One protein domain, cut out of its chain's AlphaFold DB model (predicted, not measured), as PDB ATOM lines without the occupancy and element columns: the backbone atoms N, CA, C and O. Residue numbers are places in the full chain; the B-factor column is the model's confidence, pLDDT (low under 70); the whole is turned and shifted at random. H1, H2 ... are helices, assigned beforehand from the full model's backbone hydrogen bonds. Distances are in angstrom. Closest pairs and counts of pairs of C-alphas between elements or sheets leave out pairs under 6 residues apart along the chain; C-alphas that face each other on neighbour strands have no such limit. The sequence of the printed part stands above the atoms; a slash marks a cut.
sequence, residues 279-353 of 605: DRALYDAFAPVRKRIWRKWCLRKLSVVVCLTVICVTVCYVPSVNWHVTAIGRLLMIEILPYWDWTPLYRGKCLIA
ATOM      1  N   ASP A 279       4.842  29.988 -58.515       66.12
ATOM      2  CA  ASP A 279       4.460  30.150 -57.102       66.12
ATOM      3  C   ASP A 279       3.674  28.961 -56.523       66.12
ATOM      4  O   ASP A 279       3.767  28.674 -55.330       66.12
ATOM      5  N   ARG A 280       2.953  28.206 -57.367       65.19
ATOM      6  CA  ARG A 280       2.223  26.990 -56.958       65.19
ATOM      7  C   ARG A 280       3.149  25.844 -56.551       65.19
ATOM      8  O   ARG A 280       2.899  25.201 -55.539       65.19
ATOM      9  N   ALA A 281       4.238  25.618 -57.285       67.00
ATOM     10  CA  ALA A 281       5.182  24.542 -56.975       67.00
ATOM     11  C   ALA A 281       5.975  24.828 -55.688       67.00
ATOM     12  O   ALA A 281       6.275  23.917 -54.915       67.00
ATOM     13  N   LEU A 282       6.266  26.107 -55.427       67.38
ATOM     14  CA  LEU A 282       6.873  26.553 -54.174       67.38
ATOM     15  C   LEU A 282       5.914  26.340 -52.989       67.38
ATOM     16  O   LEU A 282       6.334  25.907 -51.916       67.38
ATOM     17  N   TYR A 283       4.621  26.601 -53.198       68.56
ATOM     18  CA  TYR A 283       3.584  26.437 -52.178       68.56
ATOM     19  C   TYR A 283       3.436  24.980 -51.719       68.56
ATOM     20  O   TYR A 283       3.397  24.715 -50.513       68.56
ATOM     21  N   ASP A 284       3.428  24.037 -52.664       72.81
ATOM     22  CA  ASP A 284       3.314  22.605 -52.369       72.81
ATOM     23  C   ASP A 284       4.581  22.044 -51.702       72.81
ATOM     24  O   ASP A 284       4.492  21.239 -50.771       72.81
ATOM     25  N   ALA A 285       5.769  22.523 -52.090       69.38
ATOM     26  CA  ALA A 285       7.038  22.086 -51.503       69.38
ATOM     27  C   ALA A 285       7.166  22.434 -50.005       69.38
ATOM     28  O   ALA A 285       7.728  21.659 -49.226       69.38
ATOM     29  N   PHE A 286       6.607  23.570 -49.568       71.25
ATOM     30  CA  PHE A 286       6.636  24.001 -48.164       71.25
ATOM     31  C   PHE A 286       5.414  23.562 -47.335       71.25
ATOM     32  O   PHE A 286       5.370  23.823 -46.126       71.25
ATOM     33  N   ALA A 287       4.452  22.843 -47.921       69.50
ATOM     34  CA  ALA A 287       3.273  22.326 -47.223       69.50
ATOM     35  C   ALA A 287       3.579  21.545 -45.915       69.50
ATOM     36  O   ALA A 287       2.946  21.837 -44.887       69.50
ATOM     37  N   PRO A 288       4.558  20.611 -45.857       71.88
ATOM     38  CA  PRO A 288       4.847  19.870 -44.622       71.88
ATOM     39  C   PRO A 288       5.476  20.745 -43.525       71.88
ATOM     40  O   PRO A 288       5.195  20.552 -42.338       71.88
ATOM     41  N   VAL A 289       6.280  21.745 -43.904       70.06
ATOM     42  CA  VAL A 289       6.889  22.701 -42.964       70.06
ATOM     43  C   VAL A 289       5.820  23.634 -42.397       70.06
ATOM     44  O   VAL A 289       5.753  23.830 -41.181       70.06
ATOM     45  N   ARG A 290       4.903  24.117 -43.243       70.81
ATOM     46  CA  ARG A 290       3.779  24.960 -42.825       70.81
ATOM     47  C   ARG A 290       2.855  24.237 -41.851       70.81
ATOM     48  O   ARG A 290       2.507  24.817 -40.829       70.81
ATOM     49  N   LYS A 291       2.518  22.966 -42.093       71.94
ATOM     50  CA  LYS A 291       1.685  22.174 -41.166       71.94
ATOM     51  C   LYS A 291       2.326  22.064 -39.777       71.94
ATOM     52  O   LYS A 291       1.627  22.130 -38.767       71.94
ATOM     53  N   ARG A 292       3.658  21.950 -39.703       74.56
ATOM     54  CA  ARG A 292       4.406  21.892 -38.434       74.56
ATOM     55  C   ARG A 292       4.487  23.253 -37.734       74.56
ATOM     56  O   ARG A 292       4.352  23.295 -36.511       74.56
ATOM     57  N   ILE A 293       4.675  24.341 -38.482       74.38
ATOM     58  CA  ILE A 293       4.674  25.716 -37.951       74.38
ATOM     59  C   ILE A 293       3.276  26.088 -37.453       74.38
ATOM     60  O   ILE A 293       3.137  26.522 -36.313       74.38
ATOM     61  N   TRP A 294       2.243  25.829 -38.253       74.25
ATOM     62  CA  TRP A 294       0.852  26.100 -37.904       74.25
ATOM     63  C   TRP A 294       0.416  25.298 -36.677       74.25
ATOM     64  O   TRP A 294      -0.132  25.869 -35.746       74.25
ATOM     65  N   ARG A 295       0.784  24.012 -36.572       80.50
ATOM     66  CA  ARG A 295       0.504  23.209 -35.368       80.50
ATOM     67  C   ARG A 295       1.185  23.768 -34.115       80.50
ATOM     68  O   ARG A 295       0.561  23.801 -33.061       80.50
ATOM     69  N   LYS A 296       2.440  24.225 -34.209       81.44
ATOM     70  CA  LYS A 296       3.138  24.885 -33.087       81.44
ATOM     71  C   LYS A 296       2.502  26.228 -32.725       81.44
ATOM     72  O   LYS A 296       2.421  26.556 -31.547       81.44
ATOM     73  N   TRP A 297       2.056  26.984 -33.723       79.88
ATOM     74  CA  TRP A 297       1.385  28.264 -33.533       79.88
ATOM     75  C   TRP A 297       0.012  28.080 -32.874       79.88
ATOM     76  O   TRP A 297      -0.249  28.700 -31.847       79.88
ATOM     77  N   CYS A 298      -0.799  27.136 -33.357       84.00
ATOM     78  CA  CYS A 298      -2.061  26.737 -32.737       84.00
ATOM     79  C   CYS A 298      -1.865  26.198 -31.318       84.00
ATOM     80  O   CYS A 298      -2.610  26.587 -30.429       84.00
ATOM     81  N   LEU A 299      -0.849  25.365 -31.063       85.31
ATOM     82  CA  LEU A 299      -0.547  24.874 -29.711       85.31
ATOM     83  C   LEU A 299      -0.108  25.998 -28.766       85.31
ATOM     84  O   LEU A 299      -0.507  26.002 -27.606       85.31
ATOM     85  N   ARG A 300       0.671  26.975 -29.246       85.88
ATOM     86  CA  ARG A 300       1.026  28.167 -28.460       85.88
ATOM     87  C   ARG A 300      -0.199  29.019 -28.154       85.88
ATOM     88  O   ARG A 300      -0.384  29.399 -27.005       85.88
ATOM     89  N   LYS A 301      -1.050  29.287 -29.147       87.94
ATOM     90  CA  LYS A 301      -2.293  30.044 -28.946       87.94
ATOM     91  C   LYS A 301      -3.239  29.318 -27.990       87.94
ATOM     92  O   LYS A 301      -3.733  29.942 -27.062       87.94
ATOM     93  N   LEU A 302      -3.393  28.002 -28.138       89.62
ATOM     94  CA  LEU A 302      -4.175  27.169 -27.224       89.62
ATOM     95  C   LEU A 302      -3.607  27.210 -25.800       89.62
ATOM     96  O   LEU A 302      -4.361  27.390 -24.855       89.62
ATOM     97  N   SER A 303      -2.283  27.118 -25.638       85.88
ATOM     98  CA  SER A 303      -1.635  27.233 -24.325       85.88
ATOM     99  C   SER A 303      -1.876  28.597 -23.678       85.88
ATOM    100  O   SER A 303      -2.095  28.654 -22.474       85.88
ATOM    101  N   VAL A 304      -1.859  29.684 -24.453       91.88
ATOM    102  CA  VAL A 304      -2.153  31.034 -23.945       91.88
ATOM    103  C   VAL A 304      -3.614  31.142 -23.508       91.88
ATOM    104  O   VAL A 304      -3.881  31.655 -22.425       91.88
ATOM    105  N   VAL A 305      -4.550  30.614 -24.300       92.25
ATOM    106  CA  VAL A 305      -5.980  30.596 -23.948       92.25
ATOM    107  C   VAL A 305      -6.211  29.793 -22.668       92.25
ATOM    108  O   VAL A 305      -6.868  30.287 -21.758       92.25
ATOM    109  N   VAL A 306      -5.607  28.608 -22.543       93.56
ATOM    110  CA  VAL A 306      -5.706  27.791 -21.323       93.56
ATOM    111  C   VAL A 306      -5.154  28.552 -20.114       93.56
ATOM    112  O   VAL A 306      -5.836  28.635 -19.095       93.56
ATOM    113  N   CYS A 307      -3.988  29.194 -20.221       92.00
ATOM    114  CA  CYS A 307      -3.449  30.012 -19.130       92.00
ATOM    115  C   CYS A 307      -4.391  31.158 -18.728       92.00
ATOM    116  O   CYS A 307      -4.618  31.366 -17.538       92.00
ATOM    117  N   LEU A 308      -4.985  31.869 -19.694       90.88
ATOM    118  CA  LEU A 308      -5.946  32.941 -19.409       90.88
ATOM    119  C   LEU A 308      -7.199  32.414 -18.704       90.88
ATOM    120  O   LEU A 308      -7.639  33.011 -17.724       90.88
ATOM    121  N   THR A 309      -7.734  31.269 -19.138       91.31
ATOM    122  CA  THR A 309      -8.893  30.655 -18.470       91.31
ATOM    123  C   THR A 309      -8.580  30.256 -17.028       91.31
ATOM    124  O   THR A 309      -9.387  30.520 -16.140       91.31
ATOM    125  N   VAL A 310      -7.387  29.712 -16.760       92.00
ATOM    126  CA  VAL A 310      -6.947  29.366 -15.398       92.00
ATOM    127  C   VAL A 310      -6.818  30.617 -14.527       92.00
ATOM    128  O   VAL A 310      -7.261  30.602 -13.378       92.00
ATOM    129  N   ILE A 311      -6.286  31.720 -15.063       88.38
ATOM    130  CA  ILE A 311      -6.210  33.000 -14.344       88.38
ATOM    131  C   ILE A 311      -7.617  33.511 -14.008       88.38
ATOM    132  O   ILE A 311      -7.877  33.834 -12.852       88.38
ATOM    133  N   CYS A 312      -8.549  33.523 -14.967       87.88
ATOM    134  CA  CYS A 312      -9.933  33.945 -14.724       87.88
ATOM    135  C   CYS A 312     -10.617  33.099 -13.640       87.88
ATOM    136  O   CYS A 312     -11.218  33.651 -12.722       87.88
ATOM    137  N   VAL A 313     -10.474  31.771 -13.701       90.69
ATOM    138  CA  VAL A 313     -10.999  30.862 -12.671       90.69
ATOM    139  C   VAL A 313     -10.370  31.181 -11.310       90.69
ATOM    140  O   VAL A 313     -11.083  31.307 -10.320       90.69
ATOM    141  N   THR A 314      -9.058  31.411 -11.252       87.50
ATOM    142  CA  THR A 314      -8.363  31.750  -9.999       87.50
ATOM    143  C   THR A 314      -8.886  33.059  -9.394       87.50
ATOM    144  O   THR A 314      -9.122  33.123  -8.191       87.50
ATOM    145  N   VAL A 315      -9.158  34.083 -10.212       89.69
ATOM    146  CA  VAL A 315      -9.740  35.362  -9.755       89.69
ATOM    147  C   VAL A 315     -11.178  35.197  -9.243       89.69
ATOM    148  O   VAL A 315     -11.580  35.883  -8.301       89.69
ATOM    149  N   CYS A 316     -11.969  34.299  -9.836       83.12
ATOM    150  CA  CYS A 316     -13.349  34.054  -9.407       83.12
ATOM    151  C   CYS A 316     -13.441  33.230  -8.115       83.12
ATOM    152  O   CYS A 316     -14.302  33.514  -7.286       83.12
ATOM    153  N   TYR A 317     -12.581  32.223  -7.947       86.06
ATOM    154  CA  TYR A 317     -12.692  31.256  -6.850       86.06
ATOM    155  C   TYR A 317     -11.788  31.554  -5.649       86.06
ATOM    156  O   TYR A 317     -12.094  31.081  -4.557       86.06
ATOM    157  N   VAL A 318     -10.708  32.335  -5.805       88.44
ATOM    158  CA  VAL A 318      -9.791  32.672  -4.702       88.44
ATOM    159  C   VAL A 318     -10.092  34.083  -4.174       88.44
ATOM    160  O   VAL A 318      -9.771  35.067  -4.849       88.44
ATOM    161  N   PRO A 319     -10.659  34.228  -2.957       78.25
ATOM    162  CA  PRO A 319     -11.082  35.527  -2.423       78.25
ATOM    163  C   PRO A 319      -9.945  36.546  -2.285       78.25
ATOM    164  O   PRO A 319     -10.142  37.727  -2.567       78.25
ATOM    165  N   SER A 320      -8.743  36.098  -1.909       79.19
ATOM    166  CA  SER A 320      -7.569  36.970  -1.767       79.19
ATOM    167  C   SER A 320      -7.164  37.578  -3.111       79.19
ATOM    168  O   SER A 320      -6.998  38.789  -3.228       79.19
ATOM    169  N   VAL A 321      -7.094  36.755  -4.162       83.19
ATOM    170  CA  VAL A 321      -6.751  37.207  -5.520       83.19
ATOM    171  C   VAL A 321      -7.832  38.141  -6.065       83.19
ATOM    172  O   VAL A 321      -7.509  39.180  -6.640       83.19
ATOM    173  N   ASN A 322      -9.109  37.827  -5.830       83.38
ATOM    174  CA  ASN A 322     -10.227  38.698  -6.190       83.38
ATOM    175  C   ASN A 322     -10.080  40.095  -5.565       83.38
ATOM    176  O   ASN A 322     -10.197  41.112  -6.253       83.38
ATOM    177  N   TRP A 323      -9.754  40.153  -4.273       78.88
ATOM    178  CA  TRP A 323      -9.569  41.411  -3.555       78.88
ATOM    179  C   TRP A 323      -8.404  42.239  -4.115       78.88
ATOM    180  O   TRP A 323      -8.569  43.429  -4.377       78.88
ATOM    181  N   HIS A 324      -7.254  41.617  -4.393       83.00
ATOM    182  CA  HIS A 324      -6.108  42.324  -4.979       83.00
ATOM    183  C   HIS A 324      -6.392  42.826  -6.404       83.00
ATOM    184  O   HIS A 324      -6.101  43.979  -6.718       83.00
ATOM    185  N   VAL A 325      -7.021  42.009  -7.256       83.12
ATOM    186  CA  VAL A 325      -7.370  42.397  -8.636       83.12
ATOM    187  C   VAL A 325      -8.409  43.517  -8.653       83.12
ATOM    188  O   VAL A 325      -8.280  44.470  -9.422       83.12
ATOM    189  N   THR A 326      -9.413  43.459  -7.777       78.94
ATOM    190  CA  THR A 326     -10.415  44.527  -7.656       78.94
ATOM    191  C   THR A 326      -9.825  45.815  -7.076       78.94
ATOM    192  O   THR A 326     -10.202  46.901  -7.520       78.94
ATOM    193  N   ALA A 327      -8.867  45.732  -6.148       82.00
ATOM    194  CA  ALA A 327      -8.145  46.892  -5.623       82.00
ATOM    195  C   ALA A 327      -7.277  47.573  -6.696       82.00
ATOM    196  O   ALA A 327      -7.353  48.792  -6.859       82.00
ATOM    197  N   ILE A 328      -6.523  46.794  -7.481       86.25
ATOM    198  CA  ILE A 328      -5.738  47.306  -8.617       86.25
ATOM    199  C   ILE A 328      -6.667  47.921  -9.671       86.25
ATOM    200  O   ILE A 328      -6.408  49.022 -10.153       86.25
ATOM    201  N   GLY A 329      -7.793  47.267  -9.975       83.81
ATOM    202  CA  GLY A 329      -8.805  47.803 -10.888       83.81
ATOM    203  C   GLY A 329      -9.366  49.151 -10.427       83.81
ATOM    204  O   GLY A 329      -9.539  50.056 -11.239       83.81
ATOM    205  N   ARG A 330      -9.584  49.334  -9.119       78.50
ATOM    206  CA  ARG A 330     -10.012  50.625  -8.554       78.50
ATOM    207  C   ARG A 330      -8.947  51.710  -8.683       78.50
ATOM    208  O   ARG A 330      -9.300  52.830  -9.031       78.50
ATOM    209  N   LEU A 331      -7.678  51.394  -8.433       81.62
ATOM    210  CA  LEU A 331      -6.576  52.349  -8.607       81.62
ATOM    211  C   LEU A 331      -6.463  52.814 -10.065       81.62
ATOM    212  O   LEU A 331      -6.331  54.006 -10.322       81.62
ATOM    213  N   LEU A 332      -6.625  51.887 -11.008       83.88
ATOM    214  CA  LEU A 332      -6.598  52.178 -12.441       83.88
ATOM    215  C   LEU A 332      -7.802  53.044 -12.863       83.88
ATOM    216  O   LEU A 332      -7.641  54.022 -13.587       83.88
ATOM    217  N   MET A 333      -9.002  52.764 -12.339       75.88
ATOM    218  CA  MET A 333     -10.175  53.624 -12.562       75.88
ATOM    219  C   MET A 333      -9.973  55.048 -12.021       75.88
ATOM    220  O   MET A 333     -10.420  56.002 -12.657       75.88
ATOM    221  N   ILE A 334      -9.281  55.208 -10.885       80.19
ATOM    222  CA  ILE A 334      -8.958  56.525 -10.314       80.19
ATOM    223  C   ILE A 334      -7.998  57.300 -11.226       80.19
ATOM    224  O   ILE A 334      -8.206  58.490 -11.449       80.19
ATOM    225  N   GLU A 335      -6.985  56.654 -11.806       81.00
ATOM    226  CA  GLU A 335      -6.086  57.317 -12.765       81.00
ATOM    227  C   GLU A 335      -6.775  57.675 -14.093       81.00
ATOM    228  O   GLU A 335      -6.375  58.633 -14.751       81.00
ATOM    229  N   ILE A 336      -7.846  56.962 -14.464       85.69
ATOM    230  CA  ILE A 336      -8.642  57.216 -15.677       85.69
ATOM    231  C   ILE A 336      -9.703  58.323 -15.480       85.69
ATOM    232  O   ILE A 336     -10.234  58.841 -16.465       85.69
ATOM    233  N   LEU A 337      -9.973  58.770 -14.244       73.69
ATOM    234  CA  LEU A 337     -10.917  59.868 -13.943       73.69
ATOM    235  C   LEU A 337     -10.761  61.145 -14.803       73.69
ATOM    236  O   LEU A 337     -11.785  61.757 -15.097       73.69
ATOM    237  N   PRO A 338      -9.555  61.588 -15.227       81.25
ATOM    238  CA  PRO A 338      -9.410  62.794 -16.050       81.25
ATOM    239  C   PRO A 338      -9.894  62.627 -17.497       81.25
ATOM    240  O   PRO A 338     -10.132  63.625 -18.172       81.25
ATOM    241  N   TYR A 339      -9.992  61.387 -17.983       83.56
ATOM    242  CA  TYR A 339     -10.252  61.066 -19.389       83.56
ATOM    243  C   TYR A 339     -11.617  60.416 -19.615       83.56
ATOM    244  O   TYR A 339     -12.119  60.433 -20.737       83.56
ATOM    245  N   TRP A 340     -12.220  59.852 -18.567       78.81
ATOM    246  CA  TRP A 340     -13.506  59.170 -18.641       78.81
ATOM    247  C   TRP A 340     -14.437  59.653 -17.535       78.81
ATOM    248  O   TRP A 340     -14.088  59.628 -16.354       78.81
ATOM    249  N   ASP A 341     -15.643  60.071 -17.913       71.56
ATOM    250  CA  ASP A 341     -16.652  60.494 -16.954       71.56
ATOM    251  C   ASP A 341     -17.375  59.263 -16.383       71.56
ATOM    252  O   ASP A 341     -18.192  58.623 -17.045       71.56
ATOM    253  N   TRP A 342     -17.044  58.900 -15.141       67.50
ATOM    254  CA  TRP A 342     -17.641  57.765 -14.427       67.50
ATOM    255  C   TRP A 342     -18.969  58.116 -13.732       67.50
ATOM    256  O   TRP A 342     -19.570  57.247 -13.093       67.50
ATOM    257  N   THR A 343     -19.466  59.357 -13.845       68.12
ATOM    258  CA  THR A 343     -20.765  59.764 -13.269       68.12
ATOM    259  C   THR A 343     -21.963  58.865 -13.619       68.12
ATOM    260  O   THR A 343     -22.788  58.666 -12.717       68.12
ATOM    261  N   PRO A 344     -22.103  58.256 -14.819       63.84
ATOM    262  CA  PRO A 344     -23.198  57.318 -15.078       63.84
ATOM    263  C   PRO A 344     -23.101  56.031 -14.243       63.84
ATOM    264  O   PRO A 344     -24.128  55.512 -13.808       63.84
ATOM    265  N   LEU A 345     -21.890  55.551 -13.933       63.75
ATOM    266  CA  LEU A 345     -21.680  54.362 -13.093       63.75
ATOM    267  C   LEU A 345     -21.638  54.674 -11.591       63.75
ATOM    268  O   LEU A 345     -21.869  53.778 -10.784       63.75
ATOM    269  N   TYR A 346     -21.434  55.936 -11.200       55.59
ATOM    270  CA  TYR A 346     -21.486  56.381  -9.798       55.59
ATOM    271  C   TYR A 346     -22.854  56.125  -9.139       55.59
ATOM    272  O   TYR A 346     -22.947  55.935  -7.928       55.59
ATOM    273  N   ARG A 347     -23.936  56.094  -9.933       53.91
ATOM    274  CA  ARG A 347     -25.288  55.744  -9.461       53.91
ATOM    275  C   ARG A 347     -25.571  54.235  -9.472       53.91
ATOM    276  O   ARG A 347     -26.627  53.818  -8.994       53.91
ATOM    277  N   GLY A 348     -24.656  53.421  -9.996       61.03
ATOM    278  CA  GLY A 348     -24.754  51.967  -9.978       61.03
ATOM    279  C   GLY A 348     -24.512  51.423  -8.571       61.03
ATOM    280  O   GLY A 348     -23.476  51.678  -7.966       61.03
ATOM    281  N   LYS A 349     -25.462  50.647  -8.036       58.62
ATOM    282  CA  LYS A 349     -25.360  50.055  -6.685       58.62
ATOM    283  C   LYS A 349     -24.227  49.017  -6.556       58.62
ATOM    284  O   LYS A 349     -23.832  48.695  -5.440       58.62
ATOM    285  N   CYS A 350     -23.707  48.499  -7.674       56.12
ATOM    286  CA  CYS A 350     -22.541  47.614  -7.753       56.12
ATOM    287  C   CYS A 350     -21.935  47.645  -9.168       56.12
ATOM    288  O   CYS A 350     -22.670  47.516 -10.141       56.12
ATOM    289  N   LEU A 351     -20.605  47.769  -9.276       57.66
ATOM    290  CA  LEU A 351     -19.842  47.651 -10.536       57.66
ATOM    291  C   LEU A 351     -19.562  46.191 -10.932       57.66
ATOM    292  O   LEU A 351     -19.353  45.885 -12.098       57.66
ATOM    293  N   ILE A 352     -19.573  45.290  -9.950       53.38
ATOM    294  CA  ILE A 352     -19.498  43.840 -10.116       53.38
ATOM    295  C   ILE A 352     -20.707  43.313  -9.354       53.38
ATOM    296  O   ILE A 352     -20.772  43.464  -8.132       53.38
ATOM    297  N   ALA A 353     -21.702  42.773 -10.055       51.50
ATOM    298  CA  ALA A 353     -22.791  42.079  -9.383       51.50
ATOM    299  C   ALA A 353     -22.168  40.944  -8.561       51.50
ATOM    300  O   ALA A 353     -21.401  40.147  -9.105       51.50
TER     301      ALA A 353
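AT A GLANCE: This is residues 279 to 353 of the 605 residues of the protein "Activator of basal transcription 1" of Anopheles minimus (UniProt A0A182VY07). Two helices, the long H2 and the shorter H3, meet at their ends in an open L, with the short H1 set at a corner at the far end of H2. From the far end of H3 the chain folds back through the very short H4 and a loose tail that runs beside H3 with a gap between them. Residues 279 to 310, which hold H1 and most of H2, stick out as one long arm and make most of the length. The printed part has 75 residues with four named helices, H1, H2, H3 and H4 in that order along the chain, and no named strand, and the class is all helix. The whole is extended, with a radius of gyration of the C-alphas of 22.2 A and spans of 64 by 31 by 19 A.

HOW THE PARTS SIT: H1, residues 279 to 285, and H2, residues 287 to 317, meet only through their link, a tight one of 1 residue. H2 is joined by another tight link of 1 residue to H3, residues 319 to 336. H2 and H3 touch only at the corner by their link, with 5 pairs of C-alphas within 8 A. The closest C-alphas of the two are those of Val 315 and Asn 322, 4.9 A apart. H2 touches H3 with residues 314 to 316 alone, and H3 touches H2 with residues 321 to 325 alone. Their lines are about perpendicular, at 81 degrees, and their centres are 26.9 A apart. H3 is joined to H4, residues 343 to 346, by a short link of 6 residues, and the two are apart. H1 is apart from H3 and H4, and H2 is apart from H4. In H1, H2 and H3 every O i to N i+4 pair is within hydrogen-bond range; H4 is too short for such a pair, and its 1 pair of O i and N i+3 is within range.

IN THESE COORDINATES: H1 begins at C-alpha 279, at (4.460, 30.150, -57.102), and has 7 residues. H2 has 31 residues and measures 44.3 A from its first to its last C-alpha, ending at C-alpha 317, at (-12.692, 31.256, -6.850). H3 has 18 residues and measures 25.5 A, from C-alpha 319 to C-alpha 336. H4 has 4 residues and ends at C-alpha 346, at (-21.486, 56.381, -9.798).

THE WHOLE: The two C-alphas farthest apart are those of Ala 281 and Arg 347, at 64.5 A. The printed part has no cut, and none of its links between helices is long. The mean pLDDT of the printed part is 77.3; residues 279 to 283, residue 285, residue 287 and residues 342 to 353 are under 70 in this model.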